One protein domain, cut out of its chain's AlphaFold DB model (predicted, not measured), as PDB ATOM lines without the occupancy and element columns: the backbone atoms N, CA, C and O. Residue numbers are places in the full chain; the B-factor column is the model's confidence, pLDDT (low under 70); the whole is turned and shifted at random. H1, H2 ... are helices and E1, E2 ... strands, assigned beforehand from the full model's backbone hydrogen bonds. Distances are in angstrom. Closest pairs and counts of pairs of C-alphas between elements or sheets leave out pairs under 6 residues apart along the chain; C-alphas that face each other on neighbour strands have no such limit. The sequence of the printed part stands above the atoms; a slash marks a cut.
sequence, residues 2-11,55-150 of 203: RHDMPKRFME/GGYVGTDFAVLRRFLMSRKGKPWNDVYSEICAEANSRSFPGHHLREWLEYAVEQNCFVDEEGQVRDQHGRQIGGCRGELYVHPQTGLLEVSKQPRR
ATOM      1  N   ARG A   2     339.917 304.316 127.158       61.28
ATOM      2  CA  ARG A   2     339.488 304.524 125.753       61.28
ATOM      3  C   ARG A   2     339.261 303.154 125.121       61.28
ATOM      4  O   ARG A   2     340.260 302.494 124.889       61.28
ATOM      5  N   HIS A   3     338.025 302.803 124.760       56.03
ATOM      6  CA  HIS A   3     337.638 301.464 124.273       56.03
ATOM      7  C   HIS A   3     338.487 300.877 123.121       56.03
ATOM      8  O   HIS A   3     338.486 299.666 122.916       56.03
ATOM      9  N   ASP A   4     339.220 301.702 122.362       57.25
ATOM     10  CA  ASP A   4     340.142 301.282 121.298       57.25
ATOM     11  C   ASP A   4     341.581 301.007 121.781       57.25
ATOM     12  O   ASP A   4     342.439 300.647 120.974       57.25
ATOM     13  N   MET A   5     341.864 301.158 123.077       62.12
ATOM     14  CA  MET A   5     343.184 300.970 123.681       62.12
ATOM     15  C   MET A   5     343.768 299.595 123.342       62.12
ATOM     16  O   MET A   5     344.806 299.589 122.682       62.12
ATOM     17  N   PRO A   6     343.114 298.453 123.667       57.44
ATOM     18  CA  PRO A   6     343.609 297.105 123.344       57.44
ATOM     19  C   PRO A   6     343.990 296.916 121.870       57.44
ATOM     20  O   PRO A   6     344.904 296.164 121.552       57.44
ATOM     21  N   LYS A   7     343.302 297.618 120.963       55.19
ATOM     22  CA  LYS A   7     343.545 297.567 119.519       55.19
ATOM     23  C   LYS A   7     344.717 298.458 119.094       55.19
ATOM     24  O   LYS A   7     345.529 298.049 118.268       55.19
ATOM     25  N   ARG A   8     344.857 299.644 119.698       52.47
ATOM     26  CA  ARG A   8     346.018 300.529 119.499       52.47
ATOM     27  C   ARG A   8     347.333 299.899 119.952       52.47
ATOM     28  O   ARG A   8     348.345 300.252 119.369       52.47
ATOM     29  N   PHE A   9     347.293 298.954 120.898       50.34
ATOM     30  CA  PHE A   9     348.452 298.155 121.329       50.34
ATOM     31  C   PHE A   9     349.020 297.218 120.243       50.34
ATOM     32  O   PHE A   9     350.074 296.616 120.423       50.34
ATOM     33  N   MET A  10     348.303 297.022 119.132       45.66
ATOM     34  CA  MET A  10     348.692 296.083 118.072       45.66
ATOM     35  C   MET A  10     348.974 296.779 116.738       45.66
ATOM     36  O   MET A  10     349.694 296.247 115.893       45.66
ATOM     37  N   GLU A  11     348.420 297.972 116.534       41.84
ATOM     38  CA  GLU A  11     348.677 298.758 115.337       41.84
ATOM     39  C   GLU A  11     350.012 299.498 115.500       41.84
ATOM     40  O   GLU A  11     350.149 300.297 116.430       41.84
ATOM     41  N   GLY A  55     363.569 300.976 118.879       33.66
ATOM     42  CA  GLY A  55     363.871 299.585 118.551       33.66
ATOM     43  C   GLY A  55     362.632 298.697 118.491       33.66
ATOM     44  O   GLY A  55     362.428 297.891 119.385       33.66
ATOM     45  N   GLY A  56     361.829 298.823 117.434       39.19
ATOM     46  CA  GLY A  56     361.107 297.699 116.810       39.19
ATOM     47  C   GLY A  56     360.033 296.919 117.585       39.19
ATOM     48  O   GLY A  56     359.397 296.078 116.962       39.19
ATOM     49  N   TYR A  57     359.777 297.188 118.864       38.91
ATOM     50  CA  TYR A  57     358.655 296.611 119.613       38.91
ATOM     51  C   TYR A  57     357.974 297.703 120.460       38.91
ATOM     52  O   TYR A  57     358.598 298.308 121.324       38.91
ATOM     53  N   VAL A  58     356.684 297.957 120.192       45.06
ATOM     54  CA  VAL A  58     355.694 298.446 121.184       45.06
ATOM     55  C   VAL A  58     356.026 299.818 121.834       45.06
ATOM     56  O   VAL A  58     355.676 300.120 122.971       45.06
ATOM     57  N   GLY A  59     356.692 300.721 121.104       43.09
ATOM     58  CA  GLY A  59     357.084 302.055 121.606       43.09
ATOM     59  C   GLY A  59     355.943 303.076 121.753       43.09
ATOM     60  O   GLY A  59     356.140 304.165 122.292       43.09
ATOM     61  N   THR A  60     354.738 302.765 121.282       49.59
ATOM     62  CA  THR A  60     353.604 303.716 121.258       49.59
ATOM     63  C   THR A  60     352.604 303.505 122.373       49.59
ATOM     64  O   THR A  60     351.805 304.381 122.698       49.59
ATOM     65  N   ASP A  61     352.756 302.381 123.036       64.25
ATOM     66  CA  ASP A  61     351.715 301.723 123.791       64.25
ATOM     67  C   ASP A  61     351.919 301.974 125.275       64.25
ATOM     68  O   ASP A  61     351.029 302.463 125.974       64.25
ATOM     69  N   PHE A  62     353.170 301.839 125.712       70.56
ATOM     70  CA  PHE A  62     353.604 302.274 127.029       70.56
ATOM     71  C   PHE A  62     353.398 303.773 127.252       70.56
ATOM     72  O   PHE A  62     353.001 304.202 128.331       70.56
ATOM     73  N   ALA A  63     353.623 304.603 126.228       72.25
ATOM     74  CA  ALA A  63     353.428 306.046 126.339       72.25
ATOM     75  C   ALA A  63     351.948 306.417 126.545       72.25
ATOM     76  O   ALA A  63     351.642 307.347 127.297       72.25
ATOM     77  N   VAL A  64     351.033 305.700 125.888       76.88
ATOM     78  CA  VAL A  64     349.584 305.890 126.028       76.88
ATOM     79  C   VAL A  64     349.104 305.378 127.386       76.88
ATOM     80  O   VAL A  64     348.416 306.124 128.090       76.88
ATOM     81  N   LEU A  65     349.541 304.183 127.797       82.50
ATOM     82  CA  LEU A  65     349.286 303.640 129.133       82.50
ATOM     83  C   LEU A  65     349.757 304.611 130.219       82.50
ATOM     84  O   LEU A  65     349.001 304.993 131.108       82.50
ATOM     85  N   ARG A  66     350.985 305.110 130.092       81.94
ATOM     86  CA  ARG A  66     351.564 306.062 131.036       81.94
ATOM     87  C   ARG A  66     350.772 307.364 131.120       81.94
ATOM     88  O   ARG A  66     350.575 307.884 132.215       81.94
ATOM     89  N   ARG A  67     350.297 307.905 129.992       82.44
ATOM     90  CA  ARG A  67     349.422 309.096 129.987       82.44
ATOM     91  C   ARG A  67     348.097 308.824 130.694       82.44
ATOM     92  O   ARG A  67     347.631 309.683 131.440       82.44
ATOM     93  N   PHE A  68     347.512 307.648 130.476       86.81
ATOM     94  CA  PHE A  68     346.291 307.231 131.160       86.81
ATOM     95  C   PHE A  68     346.509 307.129 132.674       86.81
ATOM     96  O   PHE A  68     345.782 307.770 133.430       86.81
ATOM     97  N   LEU A  69     347.558 306.439 133.121       88.38
ATOM     98  CA  LEU A  69     347.890 306.312 134.544       88.38
ATOM     99  C   LEU A  69     348.159 307.675 135.196       88.38
ATOM    100  O   LEU A  69     347.608 307.983 136.248       88.38
ATOM    101  N   MET A  70     348.896 308.557 134.513       85.50
ATOM    102  CA  MET A  70     349.120 309.938 134.963       85.50
ATOM    103  C   MET A  70     347.819 310.740 135.115       85.50
ATOM    104  O   MET A  70     347.722 311.590 135.999       85.50
ATOM    105  N   SER A  71     346.811 310.477 134.274       88.88
ATOM    106  CA  SER A  71     345.492 311.114 134.388       88.88
ATOM    107  C   SER A  71     344.673 310.606 135.580       88.88
ATOM    108  O   SER A  71     343.743 311.284 136.008       88.88
ATOM    109  N   ARG A  72     345.018 309.435 136.132       88.88
ATOM    110  CA  ARG A  72     344.340 308.792 137.270       88.88
ATOM    111  C   ARG A  72     345.095 308.922 138.594       88.88
ATOM    112  O   ARG A  72     344.757 308.231 139.549       88.88
ATOM    113  N   LYS A  73     346.070 309.830 138.670       89.69
ATOM    114  CA  LYS A  73     346.771 310.156 139.918       89.69
ATOM    115  C   LYS A  73     345.779 310.481 141.048       89.69
ATOM    116  O   LYS A  73     344.820 311.223 140.834       89.69
ATOM    117  N   GLY A  74     346.019 309.936 142.236       88.12
ATOM    118  CA  GLY A  74     345.190 310.135 143.427       88.12
ATOM    119  C   GLY A  74     343.916 309.285 143.491       88.12
ATOM    120  O   GLY A  74     343.137 309.460 144.421       88.12
ATOM    121  N   LYS A  75     343.684 308.374 142.537       91.94
ATOM    122  CA  LYS A  75     342.629 307.353 142.647       91.94
ATOM    123  C   LYS A  75     343.168 306.073 143.299       91.94
ATOM    124  O   LYS A  75     344.366 305.805 143.165       91.94
ATOM    125  N   PRO A  76     342.315 305.273 143.963       93.38
ATOM    126  CA  PRO A  76     342.714 303.963 144.467       93.38
ATOM    127  C   PRO A  76     343.135 303.046 143.313       93.38
ATOM    128  O   PRO A  76     342.485 303.000 142.265       93.38
ATOM    129  N   TRP A  77     344.236 302.320 143.507       92.19
ATOM    130  CA  TRP A  77     344.816 301.451 142.483       92.19
ATOM    131  C   TRP A  77     343.851 300.354 142.035       92.19
ATOM    132  O   TRP A  77     343.729 300.113 140.838       92.19
ATOM    133  N   ASN A  78     343.104 299.759 142.966       90.69
ATOM    134  CA  ASN A  78     342.159 298.678 142.670       90.69
ATOM    135  C   ASN A  78     341.069 299.098 141.668       90.69
ATOM    136  O   ASN A  78     340.736 298.337 140.757       90.69
ATOM    137  N   ASP A  79     340.560 300.328 141.770       92.00
ATOM    138  CA  ASP A  79     339.555 300.855 140.838       92.00
ATOM    139  C   ASP A  79     340.164 301.109 139.455       92.00
ATOM    140  O   ASP A  79     339.564 300.814 138.424       92.00
ATOM    141  N   VAL A  80     341.389 301.643 139.418       90.44
ATOM    142  CA  VAL A  80     342.107 301.878 138.158       90.44
ATOM    143  C   VAL A  80     342.439 300.550 137.477       90.44
ATOM    144  O   VAL A  80     342.231 300.411 136.272       90.44
ATOM    145  N   TYR A  81     342.914 299.567 138.238       88.31
ATOM    146  CA  TYR A  81     343.271 298.242 137.745       88.31
ATOM    147  C   TYR A  81     342.049 297.474 137.235       88.31
ATOM    148  O   TYR A  81     342.100 296.893 136.150       88.31
ATOM    149  N   SER A  82     340.937 297.506 137.972       89.12
ATOM    150  CA  SER A  82     339.686 296.870 137.549       89.12
ATOM    151  C   SER A  82     339.097 297.526 136.300       89.12
ATOM    152  O   SER A  82     338.663 296.804 135.406       89.12
ATOM    153  N   GLU A  83     339.169 298.856 136.159       89.88
ATOM    154  CA  GLU A  83     338.772 299.546 134.923       89.88
ATOM    155  C   GLU A  83     339.596 299.071 133.721       89.88
ATOM    156  O   GLU A  83     339.045 298.806 132.652       89.88
ATOM    157  N   ILE A  84     340.915 298.941 133.891       86.75
ATOM    158  CA  ILE A  84     341.793 298.457 132.821       86.75
ATOM    159  C   ILE A  84     341.483 296.993 132.503       86.75
ATOM    160  O   ILE A  84     341.384 296.625 131.335       86.75
ATOM    161  N   CYS A  85     341.287 296.156 133.521       84.00
ATOM    162  CA  CYS A  85     341.002 294.734 133.342       84.00
ATOM    163  C   CYS A  85     339.613 294.454 132.758       84.00
ATOM    164  O   CYS A  85     339.455 293.445 132.076       84.00
ATOM    165  N   ALA A  86     338.628 295.325 132.992       86.19
ATOM    166  CA  ALA A  86     337.306 295.228 132.378       86.19
ATOM    167  C   ALA A  86     337.366 295.463 130.863       86.19
ATOM    168  O   ALA A  86     336.628 294.845 130.099       86.19
ATOM    169  N   GLU A  87     338.260 296.347 130.425       80.38
ATOM    170  CA  GLU A  87     338.424 296.700 129.016       80.38
ATOM    171  C   GLU A  87     339.430 295.787 128.295       80.38
ATOM    172  O   GLU A  87     339.308 295.518 127.099       80.38
ATOM    173  N   ALA A  88     340.420 295.274 129.027       79.19
ATOM    174  CA  ALA A  88     341.464 294.403 128.515       79.19
ATOM    175  C   ALA A  88     341.098 292.923 128.679       79.19
ATOM    176  O   ALA A  88     341.255 292.329 129.750       79.19
ATOM    177  N   ASN A  89     340.673 292.293 127.584       76.50
ATOM    178  CA  ASN A  89     340.402 290.858 127.562       76.50
ATOM    179  C   ASN A  89     341.686 290.049 127.838       76.50
ATOM    180  O   ASN A  89     342.583 290.004 126.994       76.50
ATOM    181  N   SER A  90     341.748 289.363 128.984       74.56
ATOM    182  CA  SER A  90     342.893 288.545 129.421       74.56
ATOM    183  C   SER A  90     343.258 287.408 128.471       74.56
ATOM    184  O   SER A  90     344.411 286.993 128.434       74.56
ATOM    185  N   ARG A  91     342.285 286.901 127.708       77.25
ATOM    186  CA  ARG A  91     342.483 285.806 126.746       77.25
ATOM    187  C   ARG A  91     343.058 286.287 125.418       77.25
ATOM    188  O   ARG A  91     343.400 285.472 124.569       77.25
ATOM    189  N   SER A  92     343.133 287.602 125.220       76.31
ATOM    190  CA  SER A  92     343.728 288.206 124.034       76.31
ATOM    191  C   SER A  92     345.198 288.534 124.287       76.31
ATOM    192  O   SER A  92     345.557 289.013 125.362       76.31
ATOM    193  N   PHE A  93     346.041 288.330 123.278       73.12
ATOM    194  CA  PHE A  93     347.459 288.691 123.336       73.12
ATOM    195  C   PHE A  93     347.698 290.166 123.741       73.12
ATOM    196  O   PHE A  93     348.516 290.398 124.633       73.12
ATOM    197  N   PRO A  94     346.953 291.165 123.212       71.56
ATOM    198  CA  PRO A  94     347.100 292.554 123.652       71.56
ATOM    199  C   PRO A  94     346.711 292.771 125.117       71.56
ATOM    200  O   PRO A  94     347.355 293.549 125.815       71.56
ATOM    201  N   GLY A  95     345.677 292.078 125.602       75.06
ATOM    202  CA  GLY A  95     345.263 292.168 127.001       75.06
ATOM    203  C   GLY A  95     346.253 291.508 127.961       75.06
ATOM    204  O   GLY A  95     346.480 292.048 129.041       75.06
ATOM    205  N   HIS A  96     346.875 290.391 127.566       80.12
ATOM    206  CA  HIS A  96     347.962 289.767 128.326       80.12
ATOM    207  C   HIS A  96     349.172 290.696 128.419       80.12
ATOM    208  O   HIS A  96     349.615 291.014 129.519       80.12
ATOM    209  N   HIS A  97     349.663 291.192 127.279       78.12
ATOM    210  CA  HIS A  97     350.792 292.116 127.288       78.12
ATOM    211  C   HIS A  97     350.481 293.372 128.092       78.12
ATOM    212  O   HIS A  97     351.300 293.773 128.904       78.12
ATOM    213  N   LEU A  98     349.297 293.972 127.955       80.69
ATOM    214  CA  LEU A  98     348.946 295.152 128.747       80.69
ATOM    215  C   LEU A  98     349.127 294.935 130.259       80.69
ATOM    216  O   LEU A  98     349.554 295.854 130.949       80.69
ATOM    217  N   ARG A  99     348.837 293.732 130.768       81.75
ATOM    218  CA  ARG A  99     349.034 293.378 132.184       81.75
ATOM    219  C   ARG A  99     350.509 293.280 132.551       81.75
ATOM    220  O   ARG A  99     350.910 293.875 133.540       81.75
ATOM    221  N   GLU A 100     351.308 292.633 131.712       82.19
ATOM    222  CA  GLU A 100     352.769 292.605 131.853       82.19
ATOM    223  C   GLU A 100     353.348 294.035 131.867       82.19
ATOM    224  O   GLU A 100     354.128 294.404 132.738       82.19
ATOM    225  N   TRP A 101     352.882 294.911 130.972       83.19
ATOM    226  CA  TRP A 101     353.286 296.320 130.958       83.19
ATOM    227  C   TRP A 101     352.832 297.097 132.199       83.19
ATOM    228  O   TRP A 101     353.514 298.046 132.583       83.19
ATOM    229  N   LEU A 102     351.701 296.744 132.818       84.62
ATOM    230  CA  LEU A 102     351.252 297.369 134.065       84.62
ATOM    231  C   LEU A 102     352.194 297.059 135.225       84.62
ATOM    232  O   LEU A 102     352.485 297.972 135.995       84.62
ATOM    233  N   GLU A 103     352.693 295.825 135.309       81.44
ATOM    234  CA  GLU A 103     353.685 295.420 136.312       81.44
ATOM    235  C   GLU A 103     354.973 296.241 136.182       81.44
ATOM    236  O   GLU A 103     355.534 296.674 137.182       81.44
ATOM    237  N   TYR A 104     355.396 296.557 134.954       79.38
ATOM    238  CA  TYR A 104     356.543 297.443 134.721       79.38
ATOM    239  C   TYR A 104     356.233 298.939 134.892       79.38
ATOM    240  O   TYR A 104     357.146 299.742 135.095       79.38
ATOM    241  N   ALA A 105     354.976 299.353 134.719       81.75
ATOM    242  CA  ALA A 105     354.588 300.762 134.739       81.75
ATOM    243  C   ALA A 105     354.340 301.298 136.150       81.75
ATOM    244  O   ALA A 105     354.532 302.500 136.370       81.75
ATOM    245  N   VAL A 106     353.845 300.447 137.053       85.75
ATOM    246  CA  VAL A 106     353.405 300.828 138.396       85.75
ATOM    247  C   VAL A 106     354.038 299.907 139.422       85.75
ATOM    248  O   VAL A 106     353.757 298.711 139.442       85.75
ATOM    249  N   GLU A 107     354.824 300.497 140.317       86.69
ATOM    250  CA  GLU A 107     355.392 299.763 141.440       86.69
ATOM    251  C   GLU A 107     354.311 299.519 142.499       86.69
ATOM    252  O   GLU A 107     353.680 300.461 142.991       86.69
ATOM    253  N   GLN A 108     354.056 298.250 142.819       84.12
ATOM    254  CA  GLN A 108     352.981 297.845 143.736       84.12
ATOM    255  C   GLN A 108     353.524 297.455 145.110       84.12
ATOM    256  O   GLN A 108     352.885 297.728 146.125       84.12
ATOM    257  N   ASN A 109     354.725 296.878 145.157       82.50
ATOM    258  CA  ASN A 109     355.320 296.363 146.385       82.50
ATOM    259  C   ASN A 109     356.167 297.442 147.063       82.50
ATOM    260  O   ASN A 109     357.381 297.320 147.208       82.50
ATOM    261  N   CYS A 110     355.501 298.525 147.457       84.62
ATOM    262  CA  CYS A 110     356.143 299.662 148.097       84.62
ATOM    263  C   CYS A 110     356.109 299.535 149.624       84.62
ATOM    264  O   CYS A 110     355.154 299.004 150.188       84.62
ATOM    265  N   PHE A 111     357.097 300.095 150.312       84.06
ATOM    266  CA  PHE A 111     357.077 300.309 151.758       84.06
ATOM    267  C   PHE A 111     357.577 301.714 152.095       84.06
ATOM    268  O   PHE A 111     358.258 302.353 151.294       84.06
ATOM    269  N   VAL A 112     357.183 302.226 153.261       86.00
ATOM    270  CA  VAL A 112     357.673 303.515 153.768       86.00
ATOM    271  C   VAL A 112     358.780 303.229 154.770       86.00
ATOM    272  O   VAL A 112     358.557 302.462 155.705       86.00
ATOM    273  N   ASP A 113     359.952 303.828 154.578       82.00
ATOM    274  CA  ASP A 113     361.026 303.755 155.570       82.00
ATOM    275  C   ASP A 113     360.736 304.631 156.793       82.00
ATOM    276  O   ASP A 113     359.878 305.515 156.771       82.00
ATOM    277  N   GLU A 114     361.574 304.488 157.819       79.00
ATOM    278  CA  GLU A 114     361.635 305.369 158.993       79.00
ATOM    279  C   GLU A 114     361.821 306.859 158.628       79.00
ATOM    280  O   GLU A 114     361.367 307.743 159.349       79.00
ATOM    281  N   GLU A 115     362.420 307.151 157.469       77.44
ATOM    282  CA  GLU A 115     362.643 308.507 156.940       77.44
ATOM    283  C   GLU A 115     361.430 309.080 156.173       77.44
ATOM    284  O   GLU A 115     361.502 310.171 155.594       77.44
ATOM    285  N   GLY A 116     360.316 308.341 156.102       76.31
ATOM    286  CA  GLY A 116     359.125 308.742 155.347       76.31
ATOM    287  C   GLY A 116     359.306 308.700 153.824       76.31
ATOM    288  O   GLY A 116     358.496 309.267 153.090       76.31
ATOM    289  N   GLN A 117     360.374 308.064 153.333       79.25
ATOM    290  CA  GLN A 117     360.604 307.836 151.908       79.25
ATOM    291  C   GLN A 117     359.928 306.541 151.468       79.25
ATOM    292  O   GLN A 117     359.965 305.539 152.178       79.25
ATOM    293  N   VAL A 118     359.320 306.559 150.282       82.88
ATOM    294  CA  VAL A 118     358.726 305.354 149.700       82.88
ATOM    295  C   VAL A 118     359.808 304.597 148.934       82.88
ATOM    296  O   VAL A 118     360.450 305.153 148.034       82.88
ATOM    297  N   ARG A 119     360.001 303.328 149.285       84.19
ATOM    298  CA  ARG A 119     360.905 302.395 148.609       84.19
ATOM    299  C   ARG A 119     360.144 301.234 148.001       84.19
ATOM    300  O   ARG A 119     359.059 300.883 148.442       84.19
ATOM    301  N   ASP A 120     360.744 300.671 146.968       82.81
ATOM    302  CA  ASP A 120     360.343 299.428 146.318       82.81
ATOM    303  C   ASP A 120     360.846 298.206 147.120       82.81
ATOM    304  O   ASP A 120     361.787 298.335 147.904       82.81
ATOM    305  N   GLN A 121     360.299 297.012 146.873       79.44
ATOM    306  CA  GLN A 121     360.621 295.716 147.493       79.44
ATOM    307  C   GLN A 121     362.118 295.378 147.513       79.44
ATOM    308  O   GLN A 121     362.588 294.624 148.360       79.44
ATOM    309  N   HIS A 122     362.887 295.947 146.585       78.69
ATOM    310  CA  HIS A 122     364.337 295.780 146.497       78.69
ATOM    311  C   HIS A 122     365.133 296.822 147.307       78.69
ATOM    312  O   HIS A 122     366.350 296.912 147.157       78.69
ATOM    313  N   GLY A 123     364.474 297.655 148.118       76.31
ATOM    314  CA  GLY A 123     365.100 298.727 148.899       76.31
ATOM    315  C   GLY A 123     365.536 299.940 148.069       76.31
ATOM    316  O   GLY A 123     366.307 300.779 148.545       76.31
ATOM    317  N   ARG A 124     365.061 300.045 146.821       79.62
ATOM    318  CA  ARG A 124     365.340 301.175 145.923       79.62
ATOM    319  C   ARG A 124     364.363 302.310 146.207       79.62
ATOM    320  O   ARG A 124     363.160 302.079 146.264       79.62
ATOM    321  N   GLN A 125     364.869 303.534 146.349       80.12
ATOM    322  CA  GLN A 125     364.017 304.710 146.528       80.12
ATOM    323  C   GLN A 125     363.177 304.969 145.275       80.12
ATOM    324  O   GLN A 125     363.714 305.065 144.167       80.12
ATOM    325  N   ILE A 126     361.867 305.123 145.464       80.31
ATOM    326  CA  ILE A 126     360.946 305.458 144.381       80.31
ATOM    327  C   ILE A 126     361.138 306.919 143.986       80.31
ATOM    328  O   ILE A 126     361.253 307.814 144.822       80.31
ATOM    329  N   GLY A 127     361.177 307.176 142.679       72.62
ATOM    330  CA  GLY A 127     361.711 308.425 142.163       72.62
ATOM    331  C   GLY A 127     363.191 308.301 141.830       72.62
ATOM    332  O   GLY A 127     363.939 309.253 142.030       72.62
ATOM    333  N   GLY A 128     363.591 307.174 141.240       68.69
ATOM    334  CA  GLY A 128     364.833 307.057 140.474       68.69
ATOM    335  C   GLY A 128     364.657 307.601 139.051       68.69
ATOM    336  O   GLY A 128     365.512 308.337 138.545       68.69
ATOM    337  N   CYS A 129     363.473 307.397 138.457       65.12
ATOM    338  CA  CYS A 129     363.097 307.947 137.150       65.12
ATOM    339  C   CYS A 129     361.973 309.004 137.221       65.12
ATOM    340  O   CYS A 129     361.084 308.968 138.073       65.12
ATOM    341  N   ARG A 130     362.022 310.010 136.331       63.78
ATOM    342  CA  ARG A 130     361.026 311.095 136.312       63.78
ATOM    343  C   ARG A 130     359.653 310.518 135.995       63.78
ATOM    344  O   ARG A 130     359.485 309.978 134.904       63.78
ATOM    345  N   GLY A 131     358.670 310.775 136.856       70.25
ATOM    346  CA  GLY A 131     357.279 310.375 136.635       70.25
ATOM    347  C   GLY A 131     357.082 308.865 136.738       70.25
ATOM    348  O   GLY A 131     356.398 308.292 135.889       70.25
ATOM    349  N   GLU A 132     357.768 308.260 137.699       81.38
ATOM    350  CA  GLU A 132     357.582 306.882 138.145       81.38
ATOM    351  C   GLU A 132     356.285 306.820 138.962       81.38
ATOM    352  O   GLU A 132     356.024 307.713 139.775       81.38
ATOM    353  N   LEU A 133     355.431 305.848 138.649       87.62
ATOM    354  CA  LEU A 133     354.124 305.661 139.275       87.62
ATOM    355  C   LEU A 133     354.246 304.546 140.307       87.62
ATOM    356  O   LEU A 133     354.860 303.520 140.024       87.62
ATOM    357  N   TYR A 134     353.656 304.745 141.477       89.50
ATOM    358  CA  TYR A 134     353.668 303.748 142.541       89.50
ATOM    359  C   TYR A 134     352.351 303.759 143.308       89.50
ATOM    360  O   TYR A 134     351.617 304.754 143.305       89.50
ATOM    361  N   VAL A 135     352.052 302.643 143.963       90.19
ATOM    362  CA  VAL A 135     350.923 302.535 144.883       90.19
ATOM    363  C   VAL A 135     351.422 302.857 146.282       90.19
ATOM    364  O   VAL A 135     352.310 302.194 146.811       90.19
ATOM    365  N   HIS A 136     350.869 303.903 146.891       86.69
ATOM    366  CA  HIS A 136     351.259 304.274 148.244       86.69
ATOM    367  C   HIS A 136     350.815 303.177 149.233       86.69
ATOM    368  O   HIS A 136     349.625 302.849 149.279       86.69
ATOM    369  N   PRO A 137     351.719 302.632 150.063       86.38
ATOM    370  CA  PRO A 137     351.465 301.402 150.822       86.38
ATOM    371  C   PRO A 137     350.347 301.511 151.862       86.38
ATOM    372  O   PRO A 137     349.652 300.537 152.124       86.38
ATOM    373  N   GLN A 138     350.142 302.693 152.449       83.44
ATOM    374  CA  GLN A 138     349.125 302.889 153.493       83.44
ATOM    375  C   GLN A 138     347.768 303.329 152.939       83.44
ATOM    376  O   GLN A 138     346.737 303.091 153.558       83.44
ATOM    377  N   THR A 139     347.761 304.018 151.796       84.81
ATOM    378  CA  THR A 139     346.547 304.650 151.254       84.81
ATOM    379  C   THR A 139     346.006 303.899 150.042       84.81
ATOM    380  O   THR A 139     344.864 304.122 149.651       84.81
ATOM    381  N   GLY A 140     346.805 303.019 149.426       85.56
ATOM    382  CA  GLY A 140     346.441 302.288 148.211       85.56
ATOM    383  C   GLY A 140     346.227 303.194 146.995       85.56
ATOM    384  O   GLY A 140     345.658 302.761 145.991       85.56
ATOM    385  N   LEU A 141     346.629 304.465 147.083       92.06
ATOM    386  CA  LEU A 141     346.435 305.456 146.033       92.06
ATOM    387  C   LEU A 141     347.570 305.397 145.018       92.06
ATOM    388  O   LEU A 141     348.732 305.199 145.372       92.06
ATOM    389  N   LEU A 142     347.227 305.636 143.755       90.62
ATOM    390  CA  LEU A 142     348.198 305.782 142.682       90.62
ATOM    391  C   LEU A 142     348.855 307.166 142.756       90.62
ATOM    392  O   LEU A 142     348.227 308.184 142.438       90.62
ATOM    393  N   GLU A 143     350.126 307.204 143.130       88.88
ATOM    394  CA  GLU A 143     350.914 308.425 143.244       88.88
ATOM    395  C   GLU A 143     352.038 308.486 142.209       88.88
ATOM    396  O   GLU A 143     352.443 307.497 141.599       88.88
ATOM    397  N   VAL A 144     352.518 309.707 141.975       87.62
ATOM    398  CA  VAL A 144     353.635 309.981 141.071       87.62
ATOM    399  C   VAL A 144     354.811 310.455 141.907       87.62
ATOM    400  O   VAL A 144     354.665 311.376 142.713       87.62
ATOM    401  N   SER A 145     355.985 309.876 141.668       82.38
ATOM    402  CA  SER A 145     357.202 310.232 142.387       82.38
ATOM    403  C   SER A 145     357.547 311.718 142.235       82.38
ATOM    404  O   SER A 145     357.584 312.290 141.135       82.38
ATOM    405  N   LYS A 146     357.805 312.372 143.371       71.94
ATOM    406  CA  LYS A 146     358.169 313.791 143.449       71.94
ATOM    407  C   LYS A 146     359.663 313.953 143.178       71.94
ATOM    408  O   LYS A 146     360.444 314.179 144.091       71.94
ATOM    409  N   GLN A 147     360.084 313.831 141.923       65.88
ATOM    410  CA  GLN A 147     361.489 314.064 141.585       65.88
ATOM    411  C   GLN A 147     361.812 315.521 141.229       65.88
ATOM    412  O   GLN A 147     361.109 316.121 140.403       65.88
ATOM    413  N   PRO A 148     362.935 316.071 141.730       54.31
ATOM    414  CA  PRO A 148     363.464 317.327 141.226       54.31
ATOM    415  C   PRO A 148     363.994 317.141 139.798       54.31
ATOM    416  O   PRO A 148     364.641 316.149 139.459       54.31
ATOM    417  N   ARG A 149     363.737 318.119 138.921       56.09
ATOM    418  CA  ARG A 149     364.293 318.117 137.558       56.09
ATOM    419  C   ARG A 149     365.817 318.203 137.663       56.09
ATOM    420  O   ARG A 149     366.332 319.280 137.954       56.09
ATOM    421  N   ARG A 150     366.532 317.107 137.377       57.06
ATOM    422  CA  ARG A 150     367.991 317.141 137.187       57.06
ATOM    423  C   ARG A 150     368.290 318.096 136.028       57.06
ATOM    424  O   ARG A 150     368.046 317.772 134.866       57.06
TER     425      ARG A 150
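This is residues 2 to 11 and 55 to 150 of the 203 residues of an uncharacterized protein of Lentisphaerae bacterium (UniProt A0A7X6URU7). Three helices, H2, H3 and H4, gather loosely toward one end, and two small strand hairpins lie toward the other: E3 and E4 next to the helices, E1 and E2 beyond them. The short H1 packs on residues 94 to 98 of H4, at the end away from E1 and E2. The 106 printed residues hold H1, H2, H3, H4, E1, E2, E3 and E4 in that order, with two antiparallel sheets of two strands each. The class is mixed, helices and strands, with under half of the residues in named elements. The whole is compact, with a radius of gyration of the C-alphas of 14.6 A and spans of 44 by 31 by 23 A.

Start at H1, residues 5 to 8, which touches H4, residues 93 to 105; their closest C-alphas, of Pro 6 and Pro 94, are 5.7 A apart. H2, residues 61 to 71, only just touches H4, with 3 pairs of C-alphas within 8 A, the closest being Arg 66 and Ala 105 at 7.1 A; they run the same way at a steep tilt of 57 degrees. H3, residues 77 to 87, is near both H2 and H4. Every O i to N i+4 pair is within hydrogen-bond range in H2, H3 and H4, while H1 is too short for such a pair. Next look at the hairpin of E1, residues 110 to 112, and E2, residues 118 to 120, where N 111 and O 119 are 2.8 A apart. In the hairpin of E3, residues 133 to 135, and E4, residues 142 to 144, N 143 and O 134 are 2.9 A apart. Residues 106 to 107 pair in parallel with residues 133 to 134 of E3. The closest C-alphas of H3 and E4, of Trp 77 and Leu 142, are 5.5 A apart, and those of E1 and E3, of Cys 110 and Val 135, are 6.8 A apart. H1 is apart from the four strands.

Find C-alpha 5 at (343.184, 300.970, 123.681), where H1 begins. H2 is 15.5 A long and H3 15.6 A. H4 starts at C-alpha 93, (347.459, 288.691, 123.336), and runs 18.1 A. E4 ends at C-alpha 144, (353.635, 309.981, 141.071).

The C-alphas farthest apart, of Glu 11 and Glu 114, are 46.0 A from each other. Residues 12 to 54 are not printed, and C-alphas 11 and 55 stand 15.6 A apart across this cut. The link from E2 to E3, residues 121 to 132, is long. The model's pLDDT is under 70 at residues 2 to 11, 55 to 61, 128 to 130 and 147 to 150.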